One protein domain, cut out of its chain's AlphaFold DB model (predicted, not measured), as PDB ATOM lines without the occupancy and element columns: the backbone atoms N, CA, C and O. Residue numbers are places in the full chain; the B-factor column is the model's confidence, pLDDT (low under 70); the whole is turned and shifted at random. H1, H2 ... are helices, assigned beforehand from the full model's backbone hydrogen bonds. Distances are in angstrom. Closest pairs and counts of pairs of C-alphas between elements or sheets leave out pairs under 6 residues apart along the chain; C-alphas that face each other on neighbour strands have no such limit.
ATOM      1  N   ILE A 959      30.792  12.549   7.300       81.19
ATOM      2  CA  ILE A 959      32.164  12.240   7.743       81.19
ATOM      3  C   ILE A 959      32.196  11.671   9.171       81.19
ATOM      4  O   ILE A 959      33.092  10.901   9.505       81.19
ATOM      5  N   GLU A 960      31.202  12.001   9.997       80.56
ATOM      6  CA  GLU A 960      31.070  11.493  11.365       80.56
ATOM      7  C   GLU A 960      30.686  10.008  11.364       80.56
ATOM      8  O   GLU A 960      31.300   9.227  12.090       80.56
ATOM      9  N   GLU A 961      29.783   9.582  10.473       81.50
ATOM     10  CA  GLU A 961      29.513   8.161  10.219       81.50
ATOM     11  C   GLU A 961      30.759   7.423   9.716       81.50
ATOM     12  O   GLU A 961      31.067   6.349  10.233       81.50
ATOM     13  N   VAL A 962      31.506   7.983   8.754       82.69
ATOM     14  CA  VAL A 962      32.746   7.357   8.248       82.69
ATOM     15  C   VAL A 962      33.776   7.200   9.365       82.69
ATOM     16  O   VAL A 962      34.322   6.112   9.541       82.69
ATOM     17  N   TYR A 963      34.015   8.254  10.147       85.56
ATOM     18  CA  TYR A 963      34.971   8.252  11.254       85.56
ATOM     19  C   TYR A 963      34.598   7.223  12.329       85.56
ATOM     20  O   TYR A 963      35.407   6.361  12.673       85.56
ATOM     21  N   VAL A 964      33.346   7.246  12.799       85.25
ATOM     22  CA  VAL A 964      32.844   6.298  13.806       85.25
ATOM     23  C   VAL A 964      32.844   4.863  13.271       85.25
ATOM     24  O   VAL A 964      33.129   3.937  14.029       85.25
ATOM     25  N   THR A 965      32.583   4.649  11.978       85.12
ATOM     26  CA  THR A 965      32.640   3.309  11.372       85.12
ATOM     27  C   THR A 965      34.078   2.805  11.259       85.12
ATOM     28  O   THR A 965      34.343   1.671  11.643       85.12
ATOM     29  N   LEU A 966      35.041   3.637  10.844       86.06
ATOM     30  CA  LEU A 966      36.466   3.270  10.848       86.06
ATOM     31  C   LEU A 966      36.957   2.917  12.260       86.06
ATOM     32  O   LEU A 966      37.598   1.881  12.444       86.06
ATOM     33  N   GLN A 967      36.596   3.711  13.275       84.69
ATOM     34  CA  GLN A 967      36.924   3.406  14.671       84.69
ATOM     35  C   GLN A 967      36.282   2.092  15.150       84.69
ATOM     36  O   GLN A 967      36.965   1.261  15.746       84.69
ATOM     37  N   ARG A 968      34.990   1.865  14.874       84.12
ATOM     38  CA  ARG A 968      34.257   0.663  15.319       84.12
ATOM     39  C   ARG A 968      34.606  -0.611  14.548       84.12
ATOM     40  O   ARG A 968      34.479  -1.693  15.112       84.12
ATOM     41  N   SER A 969      35.028  -0.508  13.289       85.38
ATOM     42  CA  SER A 969      35.338  -1.667  12.442       85.38
ATOM     43  C   SER A 969      36.830  -1.993  12.399       85.38
ATOM     44  O   SER A 969      37.177  -3.167  12.467       85.38
ATOM     45  N   VAL A 970      37.717  -0.994  12.320       87.25
ATOM     46  CA  VAL A 970      39.175  -1.210  12.218       87.25
ATOM     47  C   VAL A 970      39.855  -1.006  13.574       87.25
ATOM     48  O   VAL A 970      40.519  -1.915  14.065       87.25
ATOM     49  N   GLY A 971      39.631   0.140  14.227       83.75
ATOM     50  CA  GLY A 971      40.281   0.471  15.505       83.75
ATOM     51  C   GLY A 971      39.924  -0.495  16.643       83.75
ATOM     52  O   GLY A 971      40.803  -1.028  17.313       83.75
ATOM     53  N   ASN A 972      38.635  -0.798  16.819       85.44
ATOM     54  CA  ASN A 972      38.150  -1.786  17.790       85.44
ATOM     55  C   ASN A 972      38.671  -3.207  17.502       85.44
ATOM     56  O   ASN A 972      38.958  -3.944  18.441       85.44
ATOM     57  N   LEU A 973      38.828  -3.588  16.229       88.50
ATOM     58  CA  LEU A 973      39.369  -4.894  15.846       88.50
ATOM     59  C   LEU A 973      40.840  -5.023  16.264       88.50
ATOM     60  O   LEU A 973      41.202  -5.982  16.945       88.50
ATOM     61  N   LEU A 974      41.652  -4.018  15.922       86.50
ATOM     62  CA  LEU A 974      43.062  -3.910  16.303       86.50
ATOM     63  C   LEU A 974      43.228  -3.889  17.833       86.50
ATOM     64  O   LEU A 974      43.982  -4.687  18.386       86.50
ATOM     65  N   PHE A 975      42.451  -3.058  18.535       84.38
ATOM     66  CA  PHE A 975      42.478  -2.966  19.997       84.38
ATOM     67  C   PHE A 975      42.092  -4.283  20.689       84.38
ATOM     68  O   PHE A 975      42.763  -4.703  21.636       84.38
ATOM     69  N   ARG A 976      41.032  -4.961  20.221       86.44
ATOM     70  CA  ARG A 976      40.628  -6.281  20.734       86.44
ATOM     71  C   ARG A 976      41.727  -7.312  20.510       86.44
ATOM     72  O   ARG A 976      42.055  -8.038  21.443       86.44
ATOM     73  N   PHE A 977      42.309  -7.353  19.315       87.94
ATOM     74  CA  PHE A 977      43.404  -8.257  18.973       87.94
ATOM     75  C   PHE A 977      44.630  -8.054  19.879       87.94
ATOM     76  O   PHE A 977      45.051  -9.004  20.535       87.94
ATOM     77  N   VAL A 978      45.136  -6.821  20.007       82.75
ATOM     78  CA  VAL A 978      46.269  -6.479  20.891       82.75
ATOM     79  C   VAL A 978      45.967  -6.864  22.345       82.75
ATOM     80  O   VAL A 978      46.793  -7.474  23.025       82.75
ATOM     81  N   SER A 979      44.751  -6.571  22.815       83.81
ATOM     82  CA  SER A 979      44.305  -6.904  24.174       83.81
ATOM     83  C   SER A 979      44.178  -8.413  24.424       83.81
ATOM     84  O   SER A 979      44.313  -8.856  25.564       83.81
ATOM     85  N   LEU A 980      43.887  -9.205  23.389       85.81
ATOM     86  CA  LEU A 980      43.803 -10.666  23.463       85.81
ATOM     87  C   LEU A 980      45.184 -11.314  23.402       85.81
ATOM     88  O   LEU A 980      45.453 -12.200  24.210       85.81
ATOM     89  N   LEU A 981      46.058 -10.838  22.509       82.50
ATOM     90  CA  LEU A 981      47.445 -11.285  22.425       82.50
ATOM     91  C   LEU A 981      48.149 -11.087  23.770       82.50
ATOM     92  O   LEU A 981      48.682 -12.044  24.314       82.50
ATOM     93  N   TRP A 982      48.060  -9.895  24.369       77.50
ATOM     94  CA  TRP A 982      48.731  -9.632  25.645       77.50
ATOM     95  C   TRP A 982      48.199 -10.490  26.811       77.50
ATOM     96  O   TRP A 982      48.976 -10.963  27.639       77.50
ATOM     97  N   LYS A 983      46.887 -10.775  26.855       82.19
ATOM     98  CA  LYS A 983      46.307 -11.718  27.835       82.19
ATOM     99  C   LYS A 983      46.789 -13.155  27.631       82.19
ATOM    100  O   LYS A 983      46.939 -13.889  28.602       82.19
ATOM    101  N   TYR A 984      46.992 -13.559  26.381       81.12
ATOM    102  CA  TYR A 984      47.546 -14.862  26.027       81.12
ATOM    103  C   TYR A 984      49.046 -14.950  26.383       81.12
ATOM    104  O   TYR A 984      49.472 -15.941  26.970       81.12
ATOM    105  N   GLU A 985      49.821 -13.895  26.117       77.38
ATOM    106  CA  GLU A 985      51.243 -13.774  26.468       77.38
ATOM    107  C   GLU A 985      51.485 -13.870  27.981       77.38
ATOM    108  O   GLU A 985      52.273 -14.703  28.434       77.38
ATOM    109  N   ASP A 986      50.751 -13.091  28.786       75.44
ATOM    110  CA  ASP A 986      50.839 -13.150  30.252       75.44
ATOM    111  C   ASP A 986      50.397 -14.519  30.808       75.44
ATOM    112  O   ASP A 986      50.924 -14.962  31.829       75.44
ATOM    113  N   ALA A 987      49.507 -15.241  30.114       72.44
ATOM    114  CA  ALA A 987      49.135 -16.618  30.451       72.44
ATOM    115  C   ALA A 987      50.158 -17.682  29.990       72.44
ATOM    116  O   ALA A 987      50.114 -18.815  30.475       72.44
ATOM    117  N   ARG A 988      51.074 -17.349  29.066       72.06
ATOM    118  CA  ARG A 988      52.141 -18.245  28.571       72.06
ATOM    119  C   ARG A 988      53.517 -17.953  29.183       72.06
ATOM    120  O   ARG A 988      54.419 -18.774  29.052       72.06
ATOM    121  N   GLY A 989      53.695 -16.792  29.817       66.12
ATOM    122  CA  GLY A 989      54.983 -16.325  30.345       66.12
ATOM    123  C   GLY A 989      55.975 -15.851  29.271       66.12
ATOM    124  O   GLY A 989      57.131 -15.580  29.587       66.12
ATOM    125  N   GLN A 990      55.537 -15.738  28.015       64.31
ATOM    126  CA  GLN A 990      56.321 -15.269  26.867       64.31
ATOM    127  C   GLN A 990      55.666 -13.988  26.345       64.31
ATOM    128  O   GLN A 990      54.464 -13.995  26.106       64.31
ATOM    129  N   ARG A 991      56.429 -12.895  26.202       64.06
ATOM    130  CA  ARG A 991      55.907 -11.556  25.874       64.06
ATOM    131  C   ARG A 991      56.477 -11.000  24.574       64.06
ATOM    132  O   ARG A 991      57.671 -11.138  24.318       64.06
ATOM    133  N   GLY A 992      55.642 -10.269  23.844       61.53
ATOM    134  CA  GLY A 992      55.977  -9.539  22.629       61.53
ATOM    135  C   GLY A 992      56.207 -10.415  21.399       61.53
ATOM    136  O   GLY A 992      57.067 -10.046  20.605       61.53
ATOM    137  N   THR A 993      55.493 -11.535  21.227       66.25
ATOM    138  CA  THR A 993      55.668 -12.485  20.103       66.25
ATOM    139  C   THR A 993      54.351 -13.124  19.660       66.25
ATOM    140  O   THR A 993      53.660 -13.747  20.470       66.25
ATOM    141  N   LEU A 994      54.033 -13.059  18.364       72.19
ATOM    142  CA  LEU A 994      52.867 -13.747  17.801       72.19
ATOM    143  C   LEU A 994      53.037 -15.275  17.743       72.19
ATOM    144  O   LEU A 994      54.152 -15.752  17.520       72.19
ATOM    145  N   PRO A 995      51.940 -16.052  17.864       72.44
ATOM    146  CA  PRO A 995      51.957 -17.480  17.580       72.44
ATOM    147  C   PRO A 995      52.428 -17.770  16.151       72.44
ATOM    148  O   PRO A 995      52.001 -17.114  15.198       72.44
ATOM    149  N   ALA A 996      53.273 -18.788  16.011       70.44
ATOM    150  CA  ALA A 996      53.691 -19.333  14.725       70.44
ATOM    151  C   ALA A 996      52.495 -19.850  13.906       70.44
ATOM    152  O   ALA A 996      51.531 -20.383  14.462       70.44
ATOM    153  N   ARG A 997      52.579 -19.749  12.573       76.50
ATOM    154  CA  ARG A 997      51.566 -20.267  11.637       76.50
ATOM    155  C   ARG A 997      51.297 -21.767  11.859       76.50
ATOM    156  O   ARG A 997      52.188 -22.580  11.612       76.50
ATOM    157  N   PRO A 998      50.068 -22.180  12.226       80.12
ATOM    158  CA  PRO A 998      49.722 -23.594  12.342       80.12
ATOM    159  C   PRO A 998      49.908 -24.344  11.014       80.12
ATOM    160  O   PRO A 998      49.456 -23.886   9.962       80.12
ATOM    161  N   LEU A 999      50.515 -25.535  11.058       77.38
ATOM    162  CA  LEU A 999      50.837 -26.324   9.857       77.38
ATOM    163  C   LEU A 999      49.604 -26.653   8.994       77.38
ATOM    164  O   LEU A 999      49.693 -26.665   7.767       77.38
ATOM    165  N   TRP A1000      48.434 -26.849   9.609       80.25
ATOM    166  CA  TRP A1000      47.179 -27.076   8.883       80.25
ATOM    167  C   TRP A1000      46.666 -25.819   8.159       80.25
ATOM    168  O   TRP A1000      46.075 -25.942   7.089       80.25
ATOM    169  N   ILE A1001      46.964 -24.610   8.655       78.56
ATOM    170  CA  ILE A1001      46.707 -23.355   7.925       78.56
ATOM    171  C   ILE A1001      47.660 -23.241   6.727       78.56
ATOM    172  O   ILE A1001      47.246 -22.839   5.639       78.56
ATOM    173  N   ALA A1002      48.923 -23.654   6.878       70.81
ATOM    174  CA  ALA A1002      49.859 -23.739   5.755       70.81
ATOM    175  C   ALA A1002      49.451 -24.802   4.712       70.81
ATOM    176  O   ALA A1002      49.675 -24.605   3.520       70.81
ATOM    177  N   ALA A1003      48.821 -25.908   5.119       74.94
ATOM    178  CA  ALA A1003      48.244 -26.890   4.199       74.94
ATOM    179  C   ALA A1003      47.014 -26.333   3.456       74.94
ATOM    180  O   ALA A1003      47.011 -26.307   2.227       74.94
ATOM    181  N   ALA A1004      46.018 -25.803   4.175       75.81
ATOM    182  CA  ALA A1004      44.778 -25.285   3.587       75.81
ATOM    183  C   ALA A1004      45.014 -24.125   2.596       75.81
ATOM    184  O   ALA A1004      44.375 -24.056   1.545       75.81
ATOM    185  N   LEU A1005      45.967 -23.232   2.890       71.38
ATOM    186  CA  LEU A1005      46.339 -22.138   1.983       71.38
ATOM    187  C   LEU A1005      47.042 -22.636   0.705       71.38
ATOM    188  O   LEU A1005      46.785 -22.095  -0.371       71.38
ATOM    189  N   ARG A1006      47.877 -23.683   0.792       69.81
ATOM    190  CA  ARG A1006      48.490 -24.326  -0.387       69.81
ATOM    191  C   ARG A1006      47.453 -25.073  -1.225       69.81
ATOM    192  O   ARG A1006      47.410 -24.894  -2.438       69.81
ATOM    193  N   GLU A1007      46.556 -25.825  -0.591       74.62
ATOM    194  CA  GLU A1007      45.493 -26.535  -1.306       74.62
ATOM    195  C   GLU A1007      44.569 -25.560  -2.055       74.62
ATOM    196  O   GLU A1007      44.285 -25.744  -3.238       74.62
ATOM    197  N   ARG A1008      44.159 -24.460  -1.410       70.00
ATOM    198  CA  ARG A1008      43.339 -23.426  -2.055       70.00
ATOM    199  C   ARG A1008      44.070 -22.711  -3.195       70.00
ATOM    200  O   ARG A1008      43.427 -22.393  -4.197       70.00
ATOM    201  N   ARG A1009      45.393 -22.505  -3.095       67.00
ATOM    202  CA  ARG A1009      46.226 -21.995  -4.202       67.00
ATOM    203  C   ARG A1009      46.134 -22.924  -5.417       67.00
ATOM    204  O   ARG A1009      45.800 -22.443  -6.497       67.00
ATOM    205  N   HIS A1010      46.311 -24.234  -5.224       71.69
ATOM    206  CA  HIS A1010      46.166 -25.229  -6.292       71.69
ATOM    207  C   HIS A1010      44.741 -25.313  -6.851       71.69
ATOM    208  O   HIS A1010      44.572 -25.327  -8.068       71.69
ATOM    209  N   ARG A1011      43.700 -25.297  -6.004       72.06
ATOM    210  CA  ARG A1011      42.297 -25.268  -6.468       72.06
ATOM    211  C   ARG A1011      42.029 -24.047  -7.364       72.06
ATOM    212  O   ARG A1011      41.392 -24.201  -8.404       72.06
ATOM    213  N   ARG A1012      42.561 -22.866  -7.011       65.69
ATOM    214  CA  ARG A1012      42.442 -21.630  -7.812       65.69
ATOM    215  C   ARG A1012      43.262 -21.677  -9.106       65.69
ATOM    216  O   ARG A1012      42.748 -21.286 -10.145       65.69
ATOM    217  N   GLN A1013      44.500 -22.177  -9.077       64.56
ATOM    218  CA  GLN A1013      45.287 -22.419 -10.298       64.56
ATOM    219  C   GLN A1013      44.544 -23.386 -11.241       64.56
ATOM    220  O   GLN A1013      44.436 -23.124 -12.434       64.56
ATOM    221  N   GLY A1014      43.951 -24.455 -10.698       67.50
ATOM    222  CA  GLY A1014      43.165 -25.431 -11.451       67.50
ATOM    223  C   GLY A1014      41.865 -24.876 -12.046       67.50
ATOM    224  O   GLY A1014      41.512 -25.253 -13.161       67.50
ATOM    225  N   SER A1015      41.162 -23.967 -11.359       64.88
ATOM    226  CA  SER A1015      40.002 -23.277 -11.945       64.88
ATOM    227  C   SER A1015      40.418 -22.256 -13.004       64.88
ATOM    228  O   SER A1015      39.819 -22.226 -14.071       64.88
ATOM    229  N   GLU A1016      41.479 -21.478 -12.757       62.06
ATOM    230  CA  GLU A1016      42.030 -20.511 -13.720       62.06
ATOM    231  C   GLU A1016      42.528 -21.214 -15.002       62.06
ATOM    232  O   GLU A1016      42.302 -20.721 -16.105       62.06
ATOM    233  N   ALA A1017      43.141 -22.399 -14.885       63.78
ATOM    234  CA  ALA A1017      43.555 -23.223 -16.023       63.78
ATOM    235  C   ALA A1017      42.364 -23.812 -16.805       63.78
ATOM    236  O   ALA A1017      42.405 -23.852 -18.034       63.78
ATOM    237  N   ARG A1018      41.289 -24.225 -16.115       64.62
ATOM    238  CA  ARG A1018      40.049 -24.686 -16.765       64.62
ATOM    239  C   ARG A1018      39.345 -23.555 -17.506       64.62
ATOM    240  O   ARG A1018      39.076 -23.715 -18.686       64.62
ATOM    241  N   VAL A1124      42.735 -28.958  18.156       74.69
ATOM    242  CA  VAL A1124      41.761 -27.915  17.770       74.69
ATOM    243  C   VAL A1124      40.485 -28.588  17.259       74.69
ATOM    244  O   VAL A1124      40.577 -29.561  16.515       74.69
ATOM    245  N   SER A1125      39.298 -28.108  17.653       83.69
ATOM    246  CA  SER A1125      38.032 -28.653  17.137       83.69
ATOM    247  C   SER A1125      37.824 -28.281  15.668       83.69
ATOM    248  O   SER A1125      38.222 -27.201  15.225       83.69
ATOM    249  N   GLU A1126      37.171 -29.165  14.909       85.06
ATOM    250  CA  GLU A1126      37.018 -28.989  13.461       85.06
ATOM    251  C   GLU A1126      36.240 -27.712  13.112       85.06
ATOM    252  O   GLU A1126      36.658 -26.971  12.232       85.06
ATOM    253  N   GLU A1127      35.218 -27.356  13.897       86.50
ATOM    254  CA  GLU A1127      34.483 -26.085  13.782       86.50
ATOM    255  C   GLU A1127      35.407 -24.852  13.807       86.50
ATOM    256  O   GLU A1127      35.209 -23.892  13.061       86.50
ATOM    257  N   ILE A1128      36.439 -24.866  14.663       87.06
ATOM    258  CA  ILE A1128      37.427 -23.784  14.763       87.06
ATOM    259  C   ILE A1128      38.374 -23.826  13.559       87.06
ATOM    260  O   ILE A1128      38.738 -22.769  13.034       87.06
ATOM    261  N   ARG A1129      38.738 -25.027  13.093       87.38
ATOM    262  CA  ARG A1129      39.573 -25.247  11.905       87.38
ATOM    263  C   ARG A1129      38.895 -24.694  10.648       87.38
ATOM    264  O   ARG A1129      39.459 -23.826   9.978       87.38
ATOM    265  N   GLU A1130      37.658 -25.110  10.392       87.62
ATOM    266  CA  GLU A1130      36.809 -24.637   9.297       87.62
ATOM    267  C   GLU A1130      36.555 -23.132   9.385       87.62
ATOM    268  O   GLU A1130      36.754 -22.420   8.401       87.62
ATOM    269  N   ALA A1131      36.192 -22.608  10.564       89.75
ATOM    270  CA  ALA A1131      35.968 -21.177  10.756       89.75
ATOM    271  C   ALA A1131      37.203 -20.332  10.409       89.75
ATOM    272  O   ALA A1131      37.060 -19.265   9.807       89.75
ATOM    273  N   CYS A1132      38.405 -20.797  10.762       89.50
ATOM    274  CA  CYS A1132      39.661 -20.130  10.422       89.50
ATOM    275  C   CYS A1132      39.944 -20.168   8.912       89.50
ATOM    276  O   CYS A1132      40.286 -19.138   8.332       89.50
ATOM    277  N   VAL A1133      39.767 -21.322   8.257       86.31
ATOM    278  CA  VAL A1133      39.966 -21.455   6.800       86.31
ATOM    279  C   VAL A1133      38.939 -20.625   6.020       86.31
ATOM    280  O   VAL A1133      39.312 -19.941   5.070       86.31
ATOM    281  N   ALA A1134      37.674 -20.616   6.445       87.00
ATOM    282  CA  ALA A1134      36.607 -19.826   5.830       87.00
ATOM    283  C   ALA A1134      36.801 -18.311   6.020       87.00
ATOM    284  O   ALA A1134      36.491 -17.537   5.119       87.00
ATOM    285  N   PHE A1135      37.367 -17.869   7.147       89.81
ATOM    286  CA  PHE A1135      37.693 -16.455   7.355       89.81
ATOM    287  C   PHE A1135      38.932 -16.015   6.553       89.81
ATOM    288  O   PHE A1135      38.916 -14.941   5.957       89.81
ATOM    289  N   LEU A1136      39.952 -16.877   6.413       83.00
ATOM    290  CA  LEU A1136      41.008 -16.705   5.399       83.00
ATOM    291  C   LEU A1136      40.456 -16.770   3.957       83.00
ATOM    292  O   LEU A1136      41.090 -16.263   3.028       83.00
ATOM    293  N   GLY A1137      39.271 -17.366   3.772       81.12
ATOM    294  CA  GLY A1137      38.391 -17.272   2.602       81.12
ATOM    295  C   GLY A1137      38.259 -15.842   2.092       81.12
ATOM    296  O   GLY A1137      38.983 -15.431   1.180       81.12
ATOM    297  N   GLU A1138      37.390 -15.082   2.752       84.06
ATOM    298  CA  GLU A1138      36.945 -13.737   2.363       84.06
ATOM    299  C   GLU A1138      38.090 -12.750   2.061       84.06
ATOM    300  O   GLU A1138      37.976 -11.926   1.157       84.06
ATOM    301  N   ILE A1139      39.218 -12.835   2.776       79.81
ATOM    302  CA  ILE A1139      40.362 -11.917   2.595       79.81
ATOM    303  C   ILE A1139      41.034 -12.116   1.231       79.81
ATOM    304  O   ILE A1139      41.392 -11.147   0.563       79.81
ATOM    305  N   LEU A1140      41.221 -13.377   0.833       79.94
ATOM    306  CA  LEU A1140      41.886 -13.753  -0.417       79.94
ATOM    307  C   LEU A1140      40.934 -13.690  -1.623       79.94
ATOM    308  O   LEU A1140      41.389 -13.527  -2.757       79.94
ATOM    309  N   ASP A1141      39.623 -13.766  -1.383       83.12
ATOM    310  CA  ASP A1141      38.610 -13.530  -2.418       83.12
ATOM    311  C   ASP A1141      38.362 -12.029  -2.651       83.12
ATOM    312  O   ASP A1141      37.990 -11.647  -3.758       83.12
ATOM    313  N   PHE A1142      38.646 -11.155  -1.670       85.19
ATOM    314  CA  PHE A1142      38.579  -9.697  -1.846       85.19
ATOM    315  C   PHE A1142      39.681  -9.126  -2.756       85.19
ATOM    316  O   PHE A1142      39.524  -8.017  -3.265       85.19
ATOM    317  N   GLU A1143      40.769  -9.857  -3.020       80.62
ATOM    318  CA  GLU A1143      41.891  -9.349  -3.826       80.62
ATOM    319  C   GLU A1143      41.466  -8.962  -5.254       80.62
ATOM    320  O   GLU A1143      41.762  -7.858  -5.704       80.62
ATOM    321  N   GLU A1144      40.685  -9.805  -5.941       77.94
ATOM    322  CA  GLU A1144      40.193  -9.505  -7.296       77.94
ATOM    323  C   GLU A1144      39.195  -8.320  -7.321       77.94
ATOM    324  O   GLU A1144      39.410  -7.395  -8.106       77.94
ATOM    325  N   PRO A1145      38.138  -8.263  -6.477       82.56
ATOM    326  CA  PRO A1145      37.278  -7.086  -6.352       82.56
ATOM    327  C   PRO A1145      38.026  -5.796  -5.999       82.56
ATOM    328  O   PRO A1145      37.670  -4.737  -6.517       82.56
ATOM    329  N   ALA A1146      39.039  -5.861  -5.132       83.94
ATOM    330  CA  ALA A1146      39.829  -4.706  -4.723       83.94
ATOM    331  C   ALA A1146      40.635  -4.138  -5.901       83.94
ATOM    332  O   ALA A1146      40.464  -2.966  -6.252       83.94
ATOM    333  N   ASP A1147      41.439  -4.981  -6.552       77.06
ATOM    334  CA  ASP A1147      42.242  -4.620  -7.721       77.06
ATOM    335  C   ASP A1147      41.334  -4.100  -8.861       77.06
ATOM    336  O   ASP A1147      41.605  -3.059  -9.465       77.06
ATOM    337  N   LEU A1148      40.189  -4.755  -9.101       77.56
ATOM    338  CA  LEU A1148      39.197  -4.349 -10.105       77.56
ATOM    339  C   LEU A1148      38.549  -2.990  -9.789       77.56
ATOM    340  O   LEU A1148      38.324  -2.188 -10.700       77.56
ATOM    341  N   CYS A1149      38.265  -2.685  -8.519       82.94
ATOM    342  CA  CYS A1149      37.731  -1.377  -8.133       82.94
ATOM    343  C   CYS A1149      38.767  -0.256  -8.318       82.94
ATOM    344  O   CYS A1149      38.393   0.839  -8.735       82.94
ATOM    345  N   MET A1150      40.057  -0.507  -8.074       78.44
ATOM    346  CA  MET A1150      41.120   0.480  -8.327       78.44
ATOM    347  C   MET A1150      41.342   0.682  -9.835       78.44
ATOM    348  O   MET A1150      41.376   1.821 -10.316       78.44
ATOM    349  N   HIS A1151      41.359  -0.410 -10.607       72.81
ATOM    350  CA  HIS A1151      41.457  -0.437 -12.076       72.81
ATOM    351  C   HIS A1151      40.308   0.287 -12.800       72.81
ATOM    352  O   HIS A1151      40.534   0.976 -13.801       72.81
ATOM    353  N   THR A1152      39.093   0.199 -12.256       71.62
ATOM    354  CA  THR A1152      37.891   0.897 -12.756       71.62
ATOM    355  C   THR A1152      37.628   2.243 -12.068       71.62
ATOM    356  O   THR A1152      36.643   2.912 -12.378       71.62
ATOM    357  N   GLN A1153      38.508   2.676 -11.156       77.12
ATOM    358  CA  GLN A1153      38.399   3.919 -10.377       77.12
ATOM    359  C   GLN A1153      37.116   4.023  -9.510       77.12
ATOM    360  O   GLN A1153      36.658   5.114  -9.155       77.12
ATOM    361  N   GLN A1154      36.549   2.886  -9.100       80.81
ATOM    362  CA  GLN A1154      35.399   2.777  -8.198       80.81
ATOM    363  C   GLN A1154      35.812   2.806  -6.711       80.81
ATOM    364  O   GLN A1154      35.512   1.893  -5.941       80.81
ATOM    365  N   PHE A1155      36.470   3.882  -6.269       86.00
ATOM    366  CA  PHE A1155      36.972   4.020  -4.886       86.00
ATOM    367  C   PHE A1155      35.890   3.890  -3.796       86.00
ATOM    368  O   PHE A1155      36.160   3.403  -2.698       86.00
ATOM    369  N   HIS A1156      34.648   4.266  -4.103       86.06
ATOM    370  CA  HIS A1156      33.487   4.078  -3.229       86.06
ATOM    371  C   HIS A1156      33.117   2.592  -3.043       86.06
ATOM    372  O   HIS A1156      32.807   2.169  -1.930       86.06
ATOM    373  N   SER A1157      33.213   1.780  -4.104       86.81
ATOM    374  CA  SER A1157      33.062   0.318  -4.044       86.81
ATOM    375  C   SER A1157      34.212  -0.314  -3.252       86.81
ATOM    376  O   SER A1157      33.960  -1.091  -2.334       86.81
ATOM    377  N   TYR A1158      35.456   0.097  -3.529       90.56
ATOM    378  CA  TYR A1158      36.668  -0.353  -2.826       90.56
ATOM    379  C   TYR A1158      36.575  -0.132  -1.308       90.56
ATOM    380  O   TYR A1158      36.648  -1.069  -0.516       90.56
ATOM    381  N   THR A1159      36.333   1.112  -0.892       91.75
ATOM    382  CA  THR A1159      36.221   1.496   0.525       91.75
ATOM    383  C   THR A1159      35.009   0.874   1.219       91.75
ATOM    384  O   THR A1159      35.099   0.536   2.397       91.75
ATOM    385  N   ARG A1160      33.883   0.660   0.519       89.50
ATOM    386  CA  ARG A1160      32.760  -0.122   1.063       89.50
ATOM    387  C   ARG A1160      33.148  -1.586   1.283       89.50
ATOM    388  O   ARG A1160      32.800  -2.132   2.326       89.50
ATOM    389  N   GLY A1161      33.894  -2.181   0.352       90.62
ATOM    390  CA  GLY A1161      34.483  -3.510   0.507       90.62
ATOM    391  C   GLY A1161      35.363  -3.605   1.754       90.62
ATOM    392  O   GLY A1161      35.170  -4.507   2.560       90.62
ATOM    393  N   LEU A1162      36.234  -2.619   1.993       91.88
ATOM    394  CA  LEU A1162      37.076  -2.569   3.199       91.88
ATOM    395  C   LEU A1162      36.277  -2.537   4.505       91.88
ATOM    396  O   LEU A1162      36.606  -3.264   5.441       91.88
ATOM    397  N   LEU A1163      35.217  -1.725   4.579       90.12
ATOM    398  CA  LEU A1163      34.366  -1.674   5.773       90.12
ATOM    399  C   LEU A1163      33.591  -2.986   5.980       90.12
ATOM    400  O   LEU A1163      33.429  -3.421   7.120       90.12
ATOM    401  N   GLN A1164      33.156  -3.643   4.901       89.25
ATOM    402  CA  GLN A1164      32.502  -4.952   4.973       89.25
ATOM    403  C   GLN A1164      33.484  -6.058   5.400       89.25
ATOM    404  O   GLN A1164      33.157  -6.843   6.287       89.25
ATOM    405  N   LEU A1165      34.709  -6.071   4.866       90.25
ATOM    406  CA  LEU A1165      35.773  -7.000   5.258       90.25
ATOM    407  C   LEU A1165      36.136  -6.844   6.745       90.25
ATOM    408  O   LEU A1165      36.191  -7.823   7.489       90.25
ATOM    409  N   ALA A1166      36.293  -5.602   7.215       90.00
ATOM    410  CA  ALA A1166      36.507  -5.305   8.631       90.00
ATOM    411  C   ALA A1166      35.307  -5.723   9.507       90.00
ATOM    412  O   ALA A1166      35.496  -6.220  10.619       90.00
ATOM    413  N   ARG A1167      34.063  -5.594   9.018       89.19
ATOM    414  CA  ARG A1167      32.866  -6.100   9.715       89.19
ATOM    415  C   ARG A1167      32.890  -7.625   9.858       89.19
ATOM    416  O   ARG A1167      32.622  -8.111  10.955       89.19
ATOM    417  N   VAL A1168      33.257  -8.366   8.807       90.06
ATOM    418  CA  VAL A1168      33.406  -9.836   8.853       90.06
ATOM    419  C   VAL A1168      34.412 -10.255   9.931       90.06
ATOM    420  O   VAL A1168      34.118 -11.150  10.717       90.06
ATOM    421  N   ALA A1169      35.546  -9.560  10.054       91.06
ATOM    422  CA  ALA A1169      36.544  -9.854  11.084       91.06
ATOM    423  C   ALA A1169      36.062  -9.616  12.525       91.06
ATOM    424  O   ALA A1169      36.397 -10.389  13.423       91.06
ATOM    425  N   ASN A1170      35.248  -8.580  12.761       91.12
ATOM    426  CA  ASN A1170      34.654  -8.360  14.083       91.12
ATOM    427  C   ASN A1170      33.668  -9.489  14.432       91.12
ATOM    428  O   ASN A1170      33.732 -10.017  15.540       91.12
ATOM    429  N   ILE A1171      32.835  -9.909  13.470       91.19
ATOM    430  CA  ILE A1171      31.903 -11.040  13.623       91.19
ATOM    431  C   ILE A1171      32.665 -12.352  13.866       91.19
ATOM    432  O   ILE A1171      32.262 -13.138  14.722       91.19
ATOM    433  N   PHE A1172      33.784 -12.585  13.168       92.81
ATOM    434  CA  PHE A1172      34.653 -13.737  13.412       92.81
ATOM    435  C   PHE A1172      35.147 -13.752  14.864       92.81
ATOM    436  O   PHE A1172      34.878 -14.713  15.578       92.81
ATOM    437  N   ILE A1173      35.787 -12.678  15.340       90.94
ATOM    438  CA  ILE A1173      36.296 -12.610  16.721       90.94
ATOM    439  C   ILE A1173      35.172 -12.768  17.759       90.94
ATOM    440  O   ILE A1173      35.383 -13.417  18.784       90.94
ATOM    441  N   GLU A1174      33.981 -12.223  17.504       90.88
ATOM    442  CA  GLU A1174      32.822 -12.367  18.397       90.88
ATOM    443  C   GLU A1174      32.260 -13.792  18.427       90.88
ATOM    444  O   GLU A1174      31.945 -14.284  19.510       90.88
ATOM    445  N   ARG A1175      32.213 -14.489  17.284       92.25
ATOM    446  CA  ARG A1175      31.802 -15.899  17.211       92.25
ATOM    447  C   ARG A1175      32.832 -16.837  17.842       92.25
ATOM    448  O   ARG A1175      32.449 -17.744  18.572       92.25
ATOM    449  N   MET A1176      34.123 -16.620  17.580       91.56
ATOM    450  CA  MET A1176      35.197 -17.459  18.126       91.56
ATOM    451  C   MET A1176      35.436 -17.216  19.626       91.56
ATOM    452  O   MET A1176      35.998 -18.075  20.300       91.56
ATOM    453  N   ALA A1177      35.044 -16.042  20.138       90.31
ATOM    454  CA  ALA A1177      35.104 -15.633  21.543       90.31
ATOM    455  C   ALA A1177      36.382 -16.072  22.307       90.31
ATOM    456  O   ALA A1177      36.269 -16.607  23.414       90.31
ATOM    457  N   PRO A1178      37.607 -15.848  21.779       88.38
ATOM    458  CA  PRO A1178      38.845 -16.455  22.292       88.38
ATOM    459  C   PRO A1178      39.168 -16.118  23.758       88.38
ATOM    460  O   PRO A1178      39.876 -16.870  24.421       88.38
ATOM    461  N   TRP A1179      38.603 -15.042  24.314       87.81
ATOM    462  CA  TRP A1179      38.688 -14.735  25.748       87.81
ATOM    463  C   TRP A1179      38.022 -15.784  26.654       87.81
ATOM    464  O   TRP A1179      38.379 -15.861  27.821       87.81
ATOM    465  N   ARG A1180      37.082 -16.592  26.142       87.94
ATOM    466  CA  ARG A1180      36.470 -17.725  26.865       87.94
ATOM    467  C   ARG A1180      37.364 -18.970  26.900       87.94
ATOM    468  O   ARG A1180      37.094 -19.883  27.669       87.94
ATOM    469  N   LEU A1181      38.410 -19.014  26.073       84.12
ATOM    470  CA  LEU A1181      39.354 -20.135  25.965       84.12
ATOM    471  C   LEU A1181      40.623 -19.921  26.823       84.12
ATOM    472  O   LEU A1181      41.457 -20.823  26.942       84.12
ATOM    473  N   LEU A1182      40.768 -18.735  27.425       79.44
ATOM    474  CA  LEU A1182      41.904 -18.323  28.253       79.44
ATOM    475  C   LEU A1182      41.560 -18.362  29.757       79.44
ATOM    476  O   LEU A1182      40.609 -17.688  30.150       79.44
ATOM    477  N   PRO A1183      42.362 -19.013  30.626       68.75
ATOM    478  CA  PRO A1183      43.367 -20.044  30.365       68.75
ATOM    479  C   PRO A1183      42.783 -21.444  30.623       68.75
ATOM    480  O   PRO A1183      42.628 -21.864  31.768       68.75
ATOM    481  N   ALA A1184      42.478 -22.185  29.557       68.38
ATOM    482  CA  ALA A1184      42.020 -23.573  29.648       68.38
ATOM    483  C   ALA A1184      43.060 -24.567  29.076       68.38
ATOM    484  O   ALA A1184      44.263 -24.295  29.037       68.38
ATOM    485  N   SER A1185      42.599 -25.760  28.692       77.69
ATOM    486  CA  SER A1185      43.408 -26.924  28.291       77.69
ATOM    487  C   SER A1185      44.447 -26.663  27.177       77.69
ATOM    488  O   SER A1185      44.444 -25.632  26.507       77.69
ATOM    489  N   ALA A1186      45.336 -27.635  26.922       77.81
ATOM    490  CA  ALA A1186      46.260 -27.577  25.779       77.81
ATOM    491  C   ALA A1186      45.531 -27.395  24.428       77.81
ATOM    492  O   ALA A1186      45.977 -26.604  23.600       77.81
ATOM    493  N   ALA A1187      44.374 -28.043  24.258       78.25
ATOM    494  CA  ALA A1187      43.472 -27.857  23.120       78.25
ATOM    495  C   ALA A1187      42.983 -26.399  22.998       78.25
ATOM    496  O   ALA A1187      43.100 -25.763  21.952       78.25
ATOM    497  N   SER A1188      42.515 -25.828  24.111       81.12
ATOM    498  CA  SER A1188      42.038 -24.442  24.186       81.12
ATOM    499  C   SER A1188      43.134 -23.423  23.842       81.12
ATOM    500  O   SER A1188      42.858 -22.435  23.166       81.12
ATOM    501  N   ARG A1189      44.387 -23.680  24.248       81.81
ATOM    502  CA  ARG A1189      45.547 -22.849  23.883       81.81
ATOM    503  C   ARG A1189      45.862 -22.920  22.386       81.81
ATOM    504  O   ARG A1189      45.958 -21.871  21.758       81.81
ATOM    505  N   ALA A1190      45.918 -24.118  21.800       82.31
ATOM    506  CA  ALA A1190      46.134 -24.294  20.359       82.31
ATOM    507  C   ALA A1190      45.045 -23.606  19.506       82.31
ATOM    508  O   ALA A1190      45.340 -23.022  18.463       82.31
ATOM    509  N   ALA A1191      43.792 -23.609  19.976       86.12
ATOM    510  CA  ALA A1191      42.698 -22.885  19.334       86.12
ATOM    511  C   ALA A1191      42.895 -21.356  19.378       86.12
ATOM    512  O   ALA A1191      42.745 -20.694  18.352       86.12
ATOM    513  N   VAL A1192      43.278 -20.788  20.531       87.81
ATOM    514  CA  VAL A1192      43.584 -19.345  20.651       87.81
ATOM    515  C   VAL A1192      44.771 -18.949  19.773       87.81
ATOM    516  O   VAL A1192      44.717 -17.906  19.128       87.81
ATOM    517  N   GLU A1193      45.806 -19.787  19.695       84.50
ATOM    518  CA  GLU A1193      46.980 -19.563  18.841       84.50
ATOM    519  C   GLU A1193      46.599 -19.441  17.361       84.50
ATOM    520  O   GLU A1193      46.993 -18.477  16.701       84.50
ATOM    521  N   ALA A1194      45.752 -20.346  16.861       85.56
ATOM    522  CA  ALA A1194      45.233 -20.276  15.498       85.56
ATOM    523  C   ALA A1194      44.358 -19.031  15.254       85.56
ATOM    524  O   ALA A1194      44.533 -18.345  14.246       85.56
ATOM    525  N   ILE A1195      43.450 -18.702  16.183       90.06
ATOM    526  CA  ILE A1195      42.571 -17.525  16.076       90.06
ATOM    527  C   ILE A1195      43.397 -16.228  16.046       90.06
ATOM    528  O   ILE A1195      43.143 -15.363  15.209       90.06
ATOM    529  N   LEU A1196      44.403 -16.094  16.919       86.94
ATOM    530  CA  LEU A1196      45.299 -14.934  16.944       86.94
ATOM    531  C   LEU A1196      46.112 -14.822  15.649       86.94
ATOM    532  O   LEU A1196      46.135 -13.747  15.056       86.94
ATOM    533  N   PHE A1197      46.716 -15.914  15.169       85.56
ATOM    534  CA  PHE A1197      47.470 -15.907  13.910       85.56
ATOM    535  C   PHE A1197      46.609 -15.437  12.722       85.56
ATOM    536  O   PHE A1197      47.019 -14.562  11.958       85.56
ATOM    537  N   VAL A1198      45.387 -15.965  12.585       87.19
ATOM    538  CA  VAL A1198      44.483 -15.597  11.481       87.19
ATOM    539  C   VAL A1198      44.053 -14.131  11.557       87.19
ATOM    540  O   VAL A1198      43.988 -13.460  10.528       87.19
ATOM    541  N   VAL A1199      43.800 -13.598  12.756       89.88
ATOM    542  CA  VAL A1199      43.474 -12.172  12.932       89.88
ATOM    543  C   VAL A1199      44.687 -11.274  12.651       89.88
ATOM    544  O   VAL A1199      44.511 -10.195  12.088       89.88
ATOM    545  N   ALA A1200      45.907 -11.711  12.971       85.81
ATOM    546  CA  ALA A1200      47.130 -10.976  12.638       85.81
ATOM    547  C   ALA A1200      47.336 -10.875  11.114       85.81
ATOM    548  O   ALA A1200      47.544  -9.778  10.594       85.81
ATOM    549  N   GLU A1201      47.204 -11.991  10.387       83.69
ATOM    550  CA  GLU A1201      47.288 -12.013   8.918       83.69
ATOM    551  C   GLU A1201      46.134 -11.230   8.267       83.69
ATOM    552  O   GLU A1201      46.350 -10.514   7.284       83.69
ATOM    553  N   PHE A1202      44.926 -11.272   8.847       88.62
ATOM    554  CA  PHE A1202      43.822 -10.398   8.444       88.62
ATOM    555  C   PHE A1202      44.194  -8.919   8.579       88.62
ATOM    556  O   PHE A1202      44.024  -8.159   7.626       88.62
ATOM    557  N   LEU A1203      44.694  -8.494   9.743       88.19
ATOM    558  CA  LEU A1203      45.033  -7.094   9.998       88.19
ATOM    559  C   LEU A1203      46.185  -6.631   9.092       88.19
ATOM    560  O   LEU A1203      46.098  -5.540   8.529       88.19
ATOM    561  N   ARG A1204      47.198  -7.479   8.855       86.00
ATOM    562  CA  ARG A1204      48.278  -7.217   7.888       86.00
ATOM    563  C   ARG A1204      47.734  -7.019   6.470       86.00
ATOM    564  O   ARG A1204      48.081  -6.033   5.823       86.00
ATOM    565  N   ARG A1205      46.855  -7.904   5.982       85.12
ATOM    566  CA  ARG A1205      46.248  -7.748   4.646       85.12
ATOM    567  C   ARG A1205      45.320  -6.536   4.570       85.12
ATOM    568  O   ARG A1205      45.380  -5.799   3.590       85.12
ATOM    569  N   LEU A1206      44.525  -6.266   5.606       88.06
ATOM    570  CA  LEU A1206      43.684  -5.068   5.677       88.06
ATOM    571  C   LEU A1206      44.524  -3.780   5.630       88.06
ATOM    572  O   LEU A1206      44.130  -2.838   4.948       88.06
ATOM    573  N   ALA A1207      45.687  -3.745   6.283       86.50
ATOM    574  CA  ALA A1207      46.618  -2.619   6.220       86.50
ATOM    575  C   ALA A1207      47.160  -2.373   4.800       86.50
ATOM    576  O   ALA A1207      47.170  -1.224   4.352       86.50
ATOM    577  N   LEU A1208      47.508  -3.436   4.056       84.25
ATOM    578  CA  LEU A1208      47.917  -3.346   2.642       84.25
ATOM    579  C   LEU A1208      46.821  -2.693   1.783       84.25
ATOM    580  O   LEU A1208      47.100  -1.758   1.035       84.25
ATOM    581  N   PHE A1209      45.560  -3.120   1.925       87.69
ATOM    582  CA  PHE A1209      44.451  -2.491   1.194       87.69
ATOM    583  C   PHE A1209      44.053  -1.099   1.736       87.69
ATOM    584  O   PHE A1209      43.446  -0.302   1.021       87.69
ATOM    585  N   LEU A1210      44.349  -0.774   2.997       88.44
ATOM    586  CA  LEU A1210      44.111   0.567   3.538       88.44
ATOM    587  C   LEU A1210      45.149   1.573   3.034       88.44
ATOM    588  O   LEU A1210      44.791   2.732   2.839       88.44
ATOM    589  N   ALA A1211      46.392   1.164   2.771       85.06
ATOM    590  CA  ALA A1211      47.494   2.076   2.458       85.06
ATOM    591  C   ALA A1211      47.245   3.083   1.302       85.06
ATOM    592  O   ALA A1211      47.650   4.242   1.438       85.06
ATOM    593  N   PRO A1212      46.538   2.749   0.199       85.75
ATOM    594  CA  PRO A1212      46.203   3.733  -0.833       85.75
ATOM    595  C   PRO A1212      45.232   4.824  -0.347       85.75
ATOM    596  O   PRO A1212      45.380   6.005  -0.676       85.75
ATOM    597  N   VAL A1213      44.231   4.447   0.455       89.81
ATOM    598  CA  VAL A1213      43.107   5.324   0.834       89.81
ATOM    599  C   VAL A1213      43.322   6.024   2.180       89.81
ATOM    600  O   VAL A1213      43.024   7.210   2.305       89.81
ATOM    601  N   ALA A1214      43.906   5.320   3.145       88.81
ATOM    602  CA  ALA A1214      44.157   5.708   4.531       88.81
ATOM    603  C   ALA A1214      45.595   5.296   4.955       88.81
ATOM    604  O   ALA A1214      45.761   4.416   5.804       88.81
ATOM    605  N   PRO A1215      46.645   5.881   4.342       84.62
ATOM    606  CA  PRO A1215      48.042   5.483   4.535       84.62
ATOM    607  C   PRO A1215      48.551   5.552   5.976       84.62
ATOM    608  O   PRO A1215      49.375   4.723   6.347       84.62
ATOM    609  N   GLY A1216      48.102   6.513   6.793       81.94
ATOM    610  CA  GLY A1216      48.535   6.589   8.192       81.94
ATOM    611  C   GLY A1216      47.983   5.431   9.022       81.94
ATOM    612  O   GLY A1216      48.751   4.777   9.714       81.94
ATOM    613  N   LEU A1217      46.691   5.122   8.872       83.75
ATOM    614  CA  LEU A1217      46.041   3.967   9.506       83.75
ATOM    615  C   LEU A1217      46.636   2.621   9.045       83.75
ATOM    616  O   LEU A1217      46.797   1.717   9.859       83.75
ATOM    617  N   GLY A1218      46.989   2.483   7.761       84.00
ATOM    618  CA  GLY A1218      47.696   1.299   7.252       84.00
ATOM    619  C   GLY A1218      49.069   1.119   7.913       84.00
ATOM    620  O   GLY A1218      49.345   0.065   8.484       84.00
ATOM    621  N   HIS A1219      49.886   2.176   7.917       81.38
ATOM    622  CA  HIS A1219      51.180   2.210   8.606       81.38
ATOM    623  C   HIS A1219      51.049   1.932  10.114       81.38
ATOM    624  O   HIS A1219      51.809   1.135  10.652       81.38
ATOM    625  N   GLU A1220      50.057   2.512  10.795       80.88
ATOM    626  CA  GLU A1220      49.812   2.288  12.225       80.88
ATOM    627  C   GLU A1220      49.507   0.815  12.537       80.88
ATOM    628  O   GLU A1220      50.058   0.265  13.488       80.88
ATOM    629  N   ILE A1221      48.698   0.139  11.712       82.88
ATOM    630  CA  ILE A1221      48.463  -1.306  11.861       82.88
ATOM    631  C   ILE A1221      49.774  -2.086  11.675       82.88
ATOM    632  O   ILE A1221      50.062  -2.973  12.477       82.88
ATOM    633  N   PHE A1222      50.594  -1.758  10.668       81.25
ATOM    634  CA  PHE A1222      51.887  -2.427  10.471       81.25
ATOM    635  C   PHE A1222      52.864  -2.206  11.635       81.25
ATOM    636  O   PHE A1222      53.554  -3.152  12.012       81.25
ATOM    637  N   GLU A1223      52.909  -1.004  12.216       80.12
ATOM    638  CA  GLU A1223      53.753  -0.677  13.371       80.12
ATOM    639  C   GLU A1223      53.294  -1.391  14.644       80.12
ATOM    640  O   GLU A1223      54.112  -2.012  15.325       80.12
ATOM    641  N   GLN A1224      51.992  -1.383  14.951       77.00
ATOM    642  CA  GLN A1224      51.474  -2.088  16.129       77.00
ATOM    643  C   GLN A1224      51.720  -3.601  16.025       77.00
ATOM    644  O   GLN A1224      52.151  -4.217  16.998       77.00
ATOM    645  N   LEU A1225      51.544  -4.183  14.832       76.62
ATOM    646  CA  LEU A1225      51.876  -5.580  14.517       76.62
ATOM    647  C   LEU A1225      53.384  -5.852  14.309       76.62
ATOM    648  O   LEU A1225      53.737  -7.002  14.055       76.62
ATOM    649  N   ARG A1226      54.234  -4.812  14.331       73.12
ATOM    650  CA  ARG A1226      55.661  -4.785  13.934       73.12
ATOM    651  C   ARG A1226      55.995  -5.639  12.697       73.12
ATOM    652  O   ARG A1226      57.004  -6.342  12.659       73.12
ATOM    653  N   VAL A1227      55.157  -5.561  11.662       69.81
ATOM    654  CA  VAL A1227      55.326  -6.320  10.409       69.81
ATOM    655  C   VAL A1227      56.642  -5.906   9.727       69.81
ATOM    656  O   VAL A1227      56.842  -4.703   9.529       69.81
ATOM    657  N   PRO A1228      57.534  -6.838   9.336       66.50
ATOM    658  CA  PRO A1228      58.753  -6.523   8.582       66.50
ATOM    659  C   PRO A1228      58.459  -5.792   7.265       66.50
ATOM    660  O   PRO A1228      57.464  -6.100   6.613       66.50
ATOM    661  N   LEU A1229      59.327  -4.861   6.839       65.12
ATOM    662  CA  LEU A1229      59.114  -4.040   5.630       65.12
ATOM    663  C   LEU A1229      58.844  -4.876   4.365       65.12
ATOM    664  O   LEU A1229      57.952  -4.536   3.591       65.12
ATOM    665  N   SER A1230      59.530  -6.012   4.201       61.12
ATOM    666  CA  SER A1230      59.287  -6.977   3.116       61.12
ATOM    667  C   SER A1230      57.827  -7.452   3.049       61.12
ATOM    668  O   SER A1230      57.248  -7.546   1.967       61.12
ATOM    669  N   LEU A1231      57.191  -7.665   4.205       64.81
ATOM    670  CA  LEU A1231      55.800  -8.107   4.345       64.81
ATOM    671  C   LEU A1231      54.772  -6.952   4.346       64.81
ATOM    672  O   LEU A1231      53.573  -7.219   4.509       64.81
ATOM    673  N   ARG A1232      55.209  -5.697   4.136       70.31
ATOM    674  CA  ARG A1232      54.359  -4.501   3.925       70.31
ATOM    675  C   ARG A1232      54.092  -4.192   2.440       70.31
ATOM    676  O   ARG A1232      53.568  -3.124   2.131       70.31
ATOM    677  N   THR A1233      54.407  -5.115   1.526       62.81
ATOM    678  CA  THR A1233      54.158  -4.979   0.075       62.81
ATOM    679  C   THR A1233      53.191  -6.045  -0.460       62.81
ATOM    680  O   THR A1233      52.881  -7.021   0.225       62.81
ATOM    681  N   LEU A1234      52.711  -5.866  -1.698       57.72
ATOM    682  CA  LEU A1234      51.890  -6.836  -2.436       57.72
ATOM    683  C   LEU A1234      52.682  -7.521  -3.568       57.72
ATOM    684  O   LEU A1234      52.096  -7.955  -4.563       57.72
ATOM    685  N   ALA A1235      54.002  -7.682  -3.399       48.88
ATOM    686  CA  ALA A1235      54.886  -8.320  -4.380       48.88
ATOM    687  C   ALA A1235      54.361  -9.693  -4.861       48.88
ATOM    688  O   ALA A1235      54.357  -9.958  -6.065       48.88
ATOM    689  N   GLU A1236      53.794 -10.502  -3.952       46.81
ATOM    690  CA  GLU A1236      53.121 -11.782  -4.253       46.81
ATOM    691  C   GLU A1236      52.054 -11.669  -5.365       46.81
ATOM    692  O   GLU A1236      51.926 -12.567  -6.199       46.81
ATOM    693  N   ARG A1237      51.283 -10.569  -5.410       47.50
ATOM    694  CA  ARG A1237      50.253 -10.355  -6.446       47.50
ATOM    695  C   ARG A1237      50.851  -9.990  -7.798       47.50
ATOM    696  O   ARG A1237      50.281 -10.347  -8.826       47.50
ATOM    697  N   ARG A1238      51.967  -9.253  -7.804       49.00
ATOM    698  CA  ARG A1238      52.600  -8.736  -9.028       49.00
ATOM    699  C   ARG A1238      53.398  -9.809  -9.741       49.00
ATOM    700  O   ARG A1238      53.194  -9.985 -10.938       49.00
ATOM    701  N   ALA A1239      54.161 -10.605  -8.996       44.25
ATOM    702  CA  ALA A1239      54.816 -11.797  -9.522       44.25
ATOM    703  C   ALA A1239      53.804 -12.710 -10.246       44.25
ATOM    704  O   ALA A1239      54.024 -13.090 -11.395       44.25
ATOM    705  N   LYS A1240      52.617 -12.937  -9.651       43.50
ATOM    706  CA  LYS A1240      51.510 -13.718 -10.251       43.50
ATOM    707  C   LYS A1240      50.710 -12.990 -11.357       43.50
ATOM    708  O   LYS A1240      49.718 -13.524 -11.858       43.50
ATOM    709  N   LYS A1241      51.083 -11.761 -11.720       42.16
ATOM    710  CA  LYS A1241      50.454 -10.951 -12.781       42.16
ATOM    711  C   LYS A1241      51.396 -10.747 -13.963       42.16
ATOM    712  O   LYS A1241      50.965 -10.884 -15.101       42.16
ATOM    713  N   GLU A1242      52.674 -10.517 -13.697       40.06
ATOM    714  CA  GLU A1242      53.727 -10.397 -14.708       40.06
ATOM    715  C   GLU A1242      53.959 -11.762 -15.400       40.06
ATOM    716  O   GLU A1242      53.936 -11.832 -16.629       40.06
ATOM    717  N   SER A1243      53.945 -12.870 -14.645       38.12
ATOM    718  CA  SER A1243      53.860 -14.262 -15.154       38.12
ATOM    719  C   SER A1243      52.536 -14.636 -15.852       38.12
ATOM    720  O   SER A1243      52.373 -15.751 -16.338       38.12
ATOM    721  N   ARG A1244      51.552 -13.726 -15.915       41.91
ATOM    722  CA  ARG A1244      50.356 -13.872 -16.772       41.91
ATOM    723  C   ARG A1244      50.443 -13.046 -18.057       41.91
ATOM    724  O   ARG A1244      49.533 -13.138 -18.877       41.91
ATOM    725  N   GLN A1245      51.475 -12.215 -18.202       38.53
ATOM    726  CA  GLN A1245      51.676 -11.314 -19.339       38.53
ATOM    727  C   GLN A1245      52.911 -11.706 -20.164       38.53
ATOM    728  O   GLN A1245      52.884 -11.565 -21.385       38.53
ATOM    729  N   GLY A1246      53.951 -12.261 -19.532       32.31
ATOM    730  CA  GLY A1246      54.994 -13.018 -20.223       32.31
ATOM    731  C   GLY A1246      54.472 -14.391 -20.656       32.31
ATOM    732  O   GLY A1246      54.007 -15.165 -19.825       32.31
ATOM    733  N   GLY A1247      54.543 -14.698 -21.952       32.28
ATOM    734  CA  GLY A1247      54.159 -15.998 -22.522       32.28
ATOM    735  C   GLY A1247      55.264 -17.053 -22.422       32.28
ATOM    736  O   GLY A1247      55.561 -17.703 -23.421       32.28
ATOM    737  N   GLN A1248      55.904 -17.167 -21.259       33.00
ATOM    738  CA  GLN A1248      56.981 -18.115 -20.973       33.00
ATOM    739  C   GLN A1248      56.665 -18.861 -19.677       33.00
ATOM    740  O   GLN A1248      56.427 -18.229 -18.649       33.00
ATOM    741  N   ASP A1249      56.703 -20.193 -19.726       33.34
ATOM    742  CA  ASP A1249      56.538 -21.086 -18.570       33.34
ATOM    743  C   ASP A1249      57.830 -21.179 -17.722       33.34
ATOM    744  O   ASP A1249      58.221 -22.255 -17.270       33.34
ATOM    745  N   ASP A1250      58.513 -20.046 -17.534       31.14
ATOM    746  CA  ASP A1250      59.650 -19.918 -16.620       31.14
ATOM    747  C   ASP A1250      59.145 -19.786 -15.169       31.14
ATOM    748  O   ASP A1250      58.042 -19.290 -14.928       31.14
ATOM    749  N   GLU A1251      59.935 -20.278 -14.210       37.16
ATOM    750  CA  GLU A1251      59.498 -20.677 -12.859       37.16
ATOM    751  C   GLU A1251      58.491 -19.719 -12.180       37.16
ATOM    752  O   GLU A1251      58.781 -18.542 -11.948       37.16
ATOM    753  N   GLU A1252      57.305 -20.238 -11.799       35.03
ATOM    754  CA  GLU A1252      56.310 -19.481 -11.019       35.03
ATOM    755  C   GLU A1252      56.969 -19.030  -9.711       35.03
ATOM    756  O   GLU A1252      57.187 -19.842  -8.811       35.03
ATOM    757  N   VAL A1253      57.271 -17.731  -9.612       37.06
ATOM    758  CA  VAL A1253      57.859 -17.119  -8.417       37.06
ATOM    759  C   VAL A1253      56.918 -17.355  -7.237       37.06
ATOM    760  O   VAL A1253      55.920 -16.654  -7.032       37.06
ATOM    761  N   ALA A1254      57.248 -18.388  -6.465       33.22
ATOM    762  CA  ALA A1254      56.667 -18.662  -5.168       33.22
ATOM    763  C   ALA A1254      56.813 -17.417  -4.272       33.22
ATOM    764  O   ALA A1254      57.692 -16.583  -4.516       33.22
ATOM    765  N   PRO A1255      55.996 -17.261  -3.207       41.00
ATOM    766  CA  PRO A1255      56.426 -16.398  -2.111       41.00
ATOM    767  C   PRO A1255      57.852 -16.822  -1.750       41.00
ATOM    768  O   PRO A1255      58.083 -18.016  -1.548       41.00
ATOM    769  N   THR A1256      58.801 -15.878  -1.741       41.12
ATOM    770  CA  THR A1256      60.183 -16.179  -1.351       41.12
ATOM    771  C   THR A1256      60.146 -16.944  -0.040       41.12
ATOM    772  O   THR A1256      59.331 -16.616   0.826       41.12
ATOM    773  N   GLU A1257      60.957 -17.993   0.101       41.03
ATOM    774  CA  GLU A1257      60.826 -18.910   1.241       41.03
ATOM    775  C   GLU A1257      60.900 -18.139   2.570       41.03
ATOM    776  O   GLU A1257      60.120 -18.406   3.481       41.03
ATOM    777  N   ASP A1258      61.703 -17.068   2.606       36.44
ATOM    778  CA  ASP A1258      61.750 -16.022   3.635       36.44
ATOM    779  C   ASP A1258      60.376 -15.532   4.131       36.44
ATOM    780  O   ASP A1258      60.187 -15.342   5.329       36.44
ATOM    781  N   ALA A1259      59.399 -15.312   3.249       46.81
ATOM    782  CA  ALA A1259      58.073 -14.814   3.609       46.81
ATOM    783  C   ALA A1259      57.222 -15.880   4.322       46.81
ATOM    784  O   ALA A1259      56.559 -15.574   5.318       46.81
ATOM    785  N   GLU A1260      57.266 -17.141   3.870       48.97
ATOM    786  CA  GLU A1260      56.613 -18.242   4.593       48.97
ATOM    787  C   GLU A1260      57.386 -18.614   5.875       48.97
ATOM    788  O   GLU A1260      56.748 -18.954   6.872       48.97
ATOM    789  N   LEU A1261      58.716 -18.458   5.899       45.03
ATOM    790  CA  LEU A1261      59.583 -18.636   7.072       45.03
ATOM    791  C   LEU A1261      59.343 -17.561   8.147       45.03
ATOM    792  O   LEU A1261      59.220 -17.900   9.323       45.03
ATOM    793  N   LEU A1262      59.189 -16.288   7.769       47.56
ATOM    794  CA  LEU A1262      58.813 -15.197   8.683       47.56
ATOM    795  C   LEU A1262      57.428 -15.433   9.306       47.56
ATOM    796  O   LEU A1262      57.234 -15.181  10.495       47.56
ATOM    797  N   LEU A1263      56.472 -15.969   8.536       54.34
ATOM    798  CA  LEU A1263      55.169 -16.414   9.054       54.34
ATOM    799  C   LEU A1263      55.278 -17.669   9.950       54.34
ATOM    800  O   LEU A1263      54.442 -17.864  10.833       54.34
ATOM    801  N   ALA A1264      56.278 -18.528   9.731       51.03
ATOM    802  CA  ALA A1264      56.480 -19.768  10.481       51.03
ATOM    803  C   ALA A1264      57.232 -19.575  11.809       51.03
ATOM    804  O   ALA A1264      56.932 -20.277  12.770       51.03
ATOM    805  N   GLY A1265      58.174 -18.631  11.896       49.53
ATOM    806  CA  GLY A1265      58.925 -18.359  13.130       49.53
ATOM    807  C   GLY A1265      58.121 -17.631  14.217       49.53
ATOM    808  O   GLY A1265      58.459 -17.722  15.395       49.53
ATOM    809  N   GLY A1266      57.054 -16.926  13.823       55.56
ATOM    810  CA  GLY A1266      56.423 -15.896  14.650       55.56
ATOM    811  C   GLY A1266      57.262 -14.610  14.665       55.56
ATOM    812  O   GLY A1266      58.488 -14.644  14.562       55.56
ATOM    813  N   TRP A1267      56.609 -13.454  14.774       60.75
ATOM    814  CA  TRP A1267      57.281 -12.148  14.768       60.75
ATOM    815  C   TRP A1267      56.838 -11.282  15.960       60.75
ATOM    816  O   TRP A1267      55.784 -11.549  16.554       60.75
ATOM    817  N   PRO A1268      57.643 -10.286  16.382       55.69
ATOM    818  CA  PRO A1268      57.351  -9.531  17.592       55.69
ATOM    819  C   PRO A1268      56.171  -8.570  17.426       55.69
ATOM    820  O   PRO A1268      55.840  -8.186  16.315       55.69
ATOM    821  N   VAL A1269      55.559  -8.125  18.526       56.28
ATOM    822  CA  VAL A1269      54.433  -7.161  18.515       56.28
ATOM    823  C   VAL A1269      54.678  -6.037  19.527       56.28
ATOM    824  O   VAL A1269      55.422  -6.218  20.494       56.28
ATOM    825  N   ALA A1270      54.113  -4.851  19.284       56.56
ATOM    826  CA  ALA A1270      54.230  -3.714  20.195       56.56
ATOM    827  C   ALA A1270      53.436  -3.935  21.494       56.56
ATOM    828  O   ALA A1270      52.363  -4.541  21.496       56.56
ATOM    829  N   THR A1271      53.957  -3.459  22.629       51.31
ATOM    830  CA  THR A1271      53.296  -3.707  23.922       51.31
ATOM    831  C   THR A1271      52.097  -2.773  24.133       51.31
ATOM    832  O   THR A1271      52.101  -1.639  23.648       51.31
ATOM    833  N   PRO A1272      51.084  -3.148  24.941       42.28
ATOM    834  CA  PRO A1272      49.956  -2.257  25.230       42.28
ATOM    835  C   PRO A1272      50.351  -0.895  25.826       42.28
ATOM    836  O   PRO A1272      49.595   0.063  25.694       42.28
ATOM    837  N   LYS A1273      51.535  -0.775  26.450       44.09
ATOM    838  CA  LYS A1273      52.070   0.504  26.951       44.09
ATOM    839  C   LYS A1273      52.623   1.410  25.845       44.09
ATOM    840  O   LYS A1273      52.589   2.622  26.015       44.09
ATOM    841  N   GLU A1274      53.092   0.844  24.733       47.00
ATOM    842  CA  GLU A1274      53.470   1.588  23.520       47.00
ATOM    843  C   GLU A1274      52.230   2.002  22.712       47.00
ATOM    844  O   GLU A1274      52.206   3.082  22.128       47.00
ATOM    845  N   ILE A1275      51.192   1.158  22.715       43.47
ATOM    846  CA  ILE A1275      49.993   1.296  21.876       43.47
ATOM    847  C   ILE A1275      48.930   2.224  22.494       43.47
ATOM    848  O   ILE A1275      48.333   3.045  21.795       43.47
ATOM    849  N   LEU A1276      48.680   2.141  23.808       36.69
ATOM    850  CA  LEU A1276      47.659   2.960  24.485       36.69
ATOM    851  C   LEU A1276      47.859   4.489  24.368       36.69
ATOM    852  O   LEU A1276      46.847   5.187  24.380       36.69
ATOM    853  N   PRO A1277      49.089   5.037  24.264       39.47
ATOM    854  CA  PRO A1277      49.319   6.453  23.963       39.47
ATOM    855  C   PRO A1277      49.170   6.843  22.482       39.47
ATOM    856  O   PRO A1277      49.218   8.031  22.188       39.47
TER     857      PRO A1277
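What this domain is: This is residues 959 to 1018 and 1124 to 1277 of the 1280 residues of the protein "tRNA ligases class I (M) protein" of Besnoitia besnoiti (UniProt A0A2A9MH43). Four helices, H1, H3, H5 and H6, make an up-and-down bundle in which each runs against the one before it; H5 and H6 lie between H1 and H3, and H1 is slanted. H4 and H7 fold back on H5 and H6, H2 stands at a steep tilt of 46 degrees to H3 and sticks out with residues 1009 to 1018, and a low-confidence tail holds H8 to H11. The printed part has 214 residues with eleven named helices, H1 to H11 in chain order, and no named strand; the class is all helix. It is compact, with a radius of gyration of the C-alphas of 17.7 A and spans of 54 by 43 by 30 A.

How they stand to each other: Begin with the longest helix, H1, residues 959 to 988. Its residues 965 to 973 alone touch H5, residues 1155 to 1176, closest at the C-alphas of Ser 969 and Ala 1166, 5.4 A, at a steep tilt of 36 degrees, only just past shallow. H6, residues 1186 to 1210, touches H5, closest at the C-alphas of Leu 1162 and Leu 1206, 7.5 A; this hairpin stands at 10 degrees, a shallow tilt, opposite ways. H3, residues 1126 to 1141, touches H6, closest at the C-alphas of Cys 1132 and Val 1198, 6.7 A, but H1 and H3 are apart. H4, residues 1143 to 1151, touches H5 in a hairpin, the C-alphas of Cys 1149 and Tyr 1158 closest at 5.5 A. H7, residues 1215 to 1224, touches H6 in another, those of Ala 1207 and Gly 1218 closest at 4.2 A. H2, residues 999 to 1018, is close to but not clearly touching H3. H8, residues 1229 to 1232, is likewise close to H10, residues 1257 to 1265; H9, residues 1235 to 1242, touches no helix, and H11, residues 1272 to 1275, only just touches H1, with 3 pairs of C-alphas within 8 A. Every O i to N i+4 pair is within hydrogen-bond range in H2, H4, H5, H6, H7 and H10, against 24 of 26 in H1, 9 of 12 in H3 and 3 of 4 in H9; H8 and H11 are too short for one.

Where its parts are: Find C-alpha 959 at (32.164, 12.240, 7.743); H1 runs 42.0 A from there to C-alpha 988. H6 covers 35.9 A, H5 31.5 A, H2 28.8 A and H3 22.2 A. H11 ends at C-alpha 1275, (49.993, 1.296, 21.876).

The domain as a whole: The C-alphas farthest apart, of Pro 1183 and Gly 1247, are 54.1 A apart. Residues 1019 to 1123 are not printed, a gap of 34.7 A between C-alphas 1018 and 1124. The link from H9 to H10 is long. Look for pLDDT under 70 in 66 residues, among them 1233 to 1277.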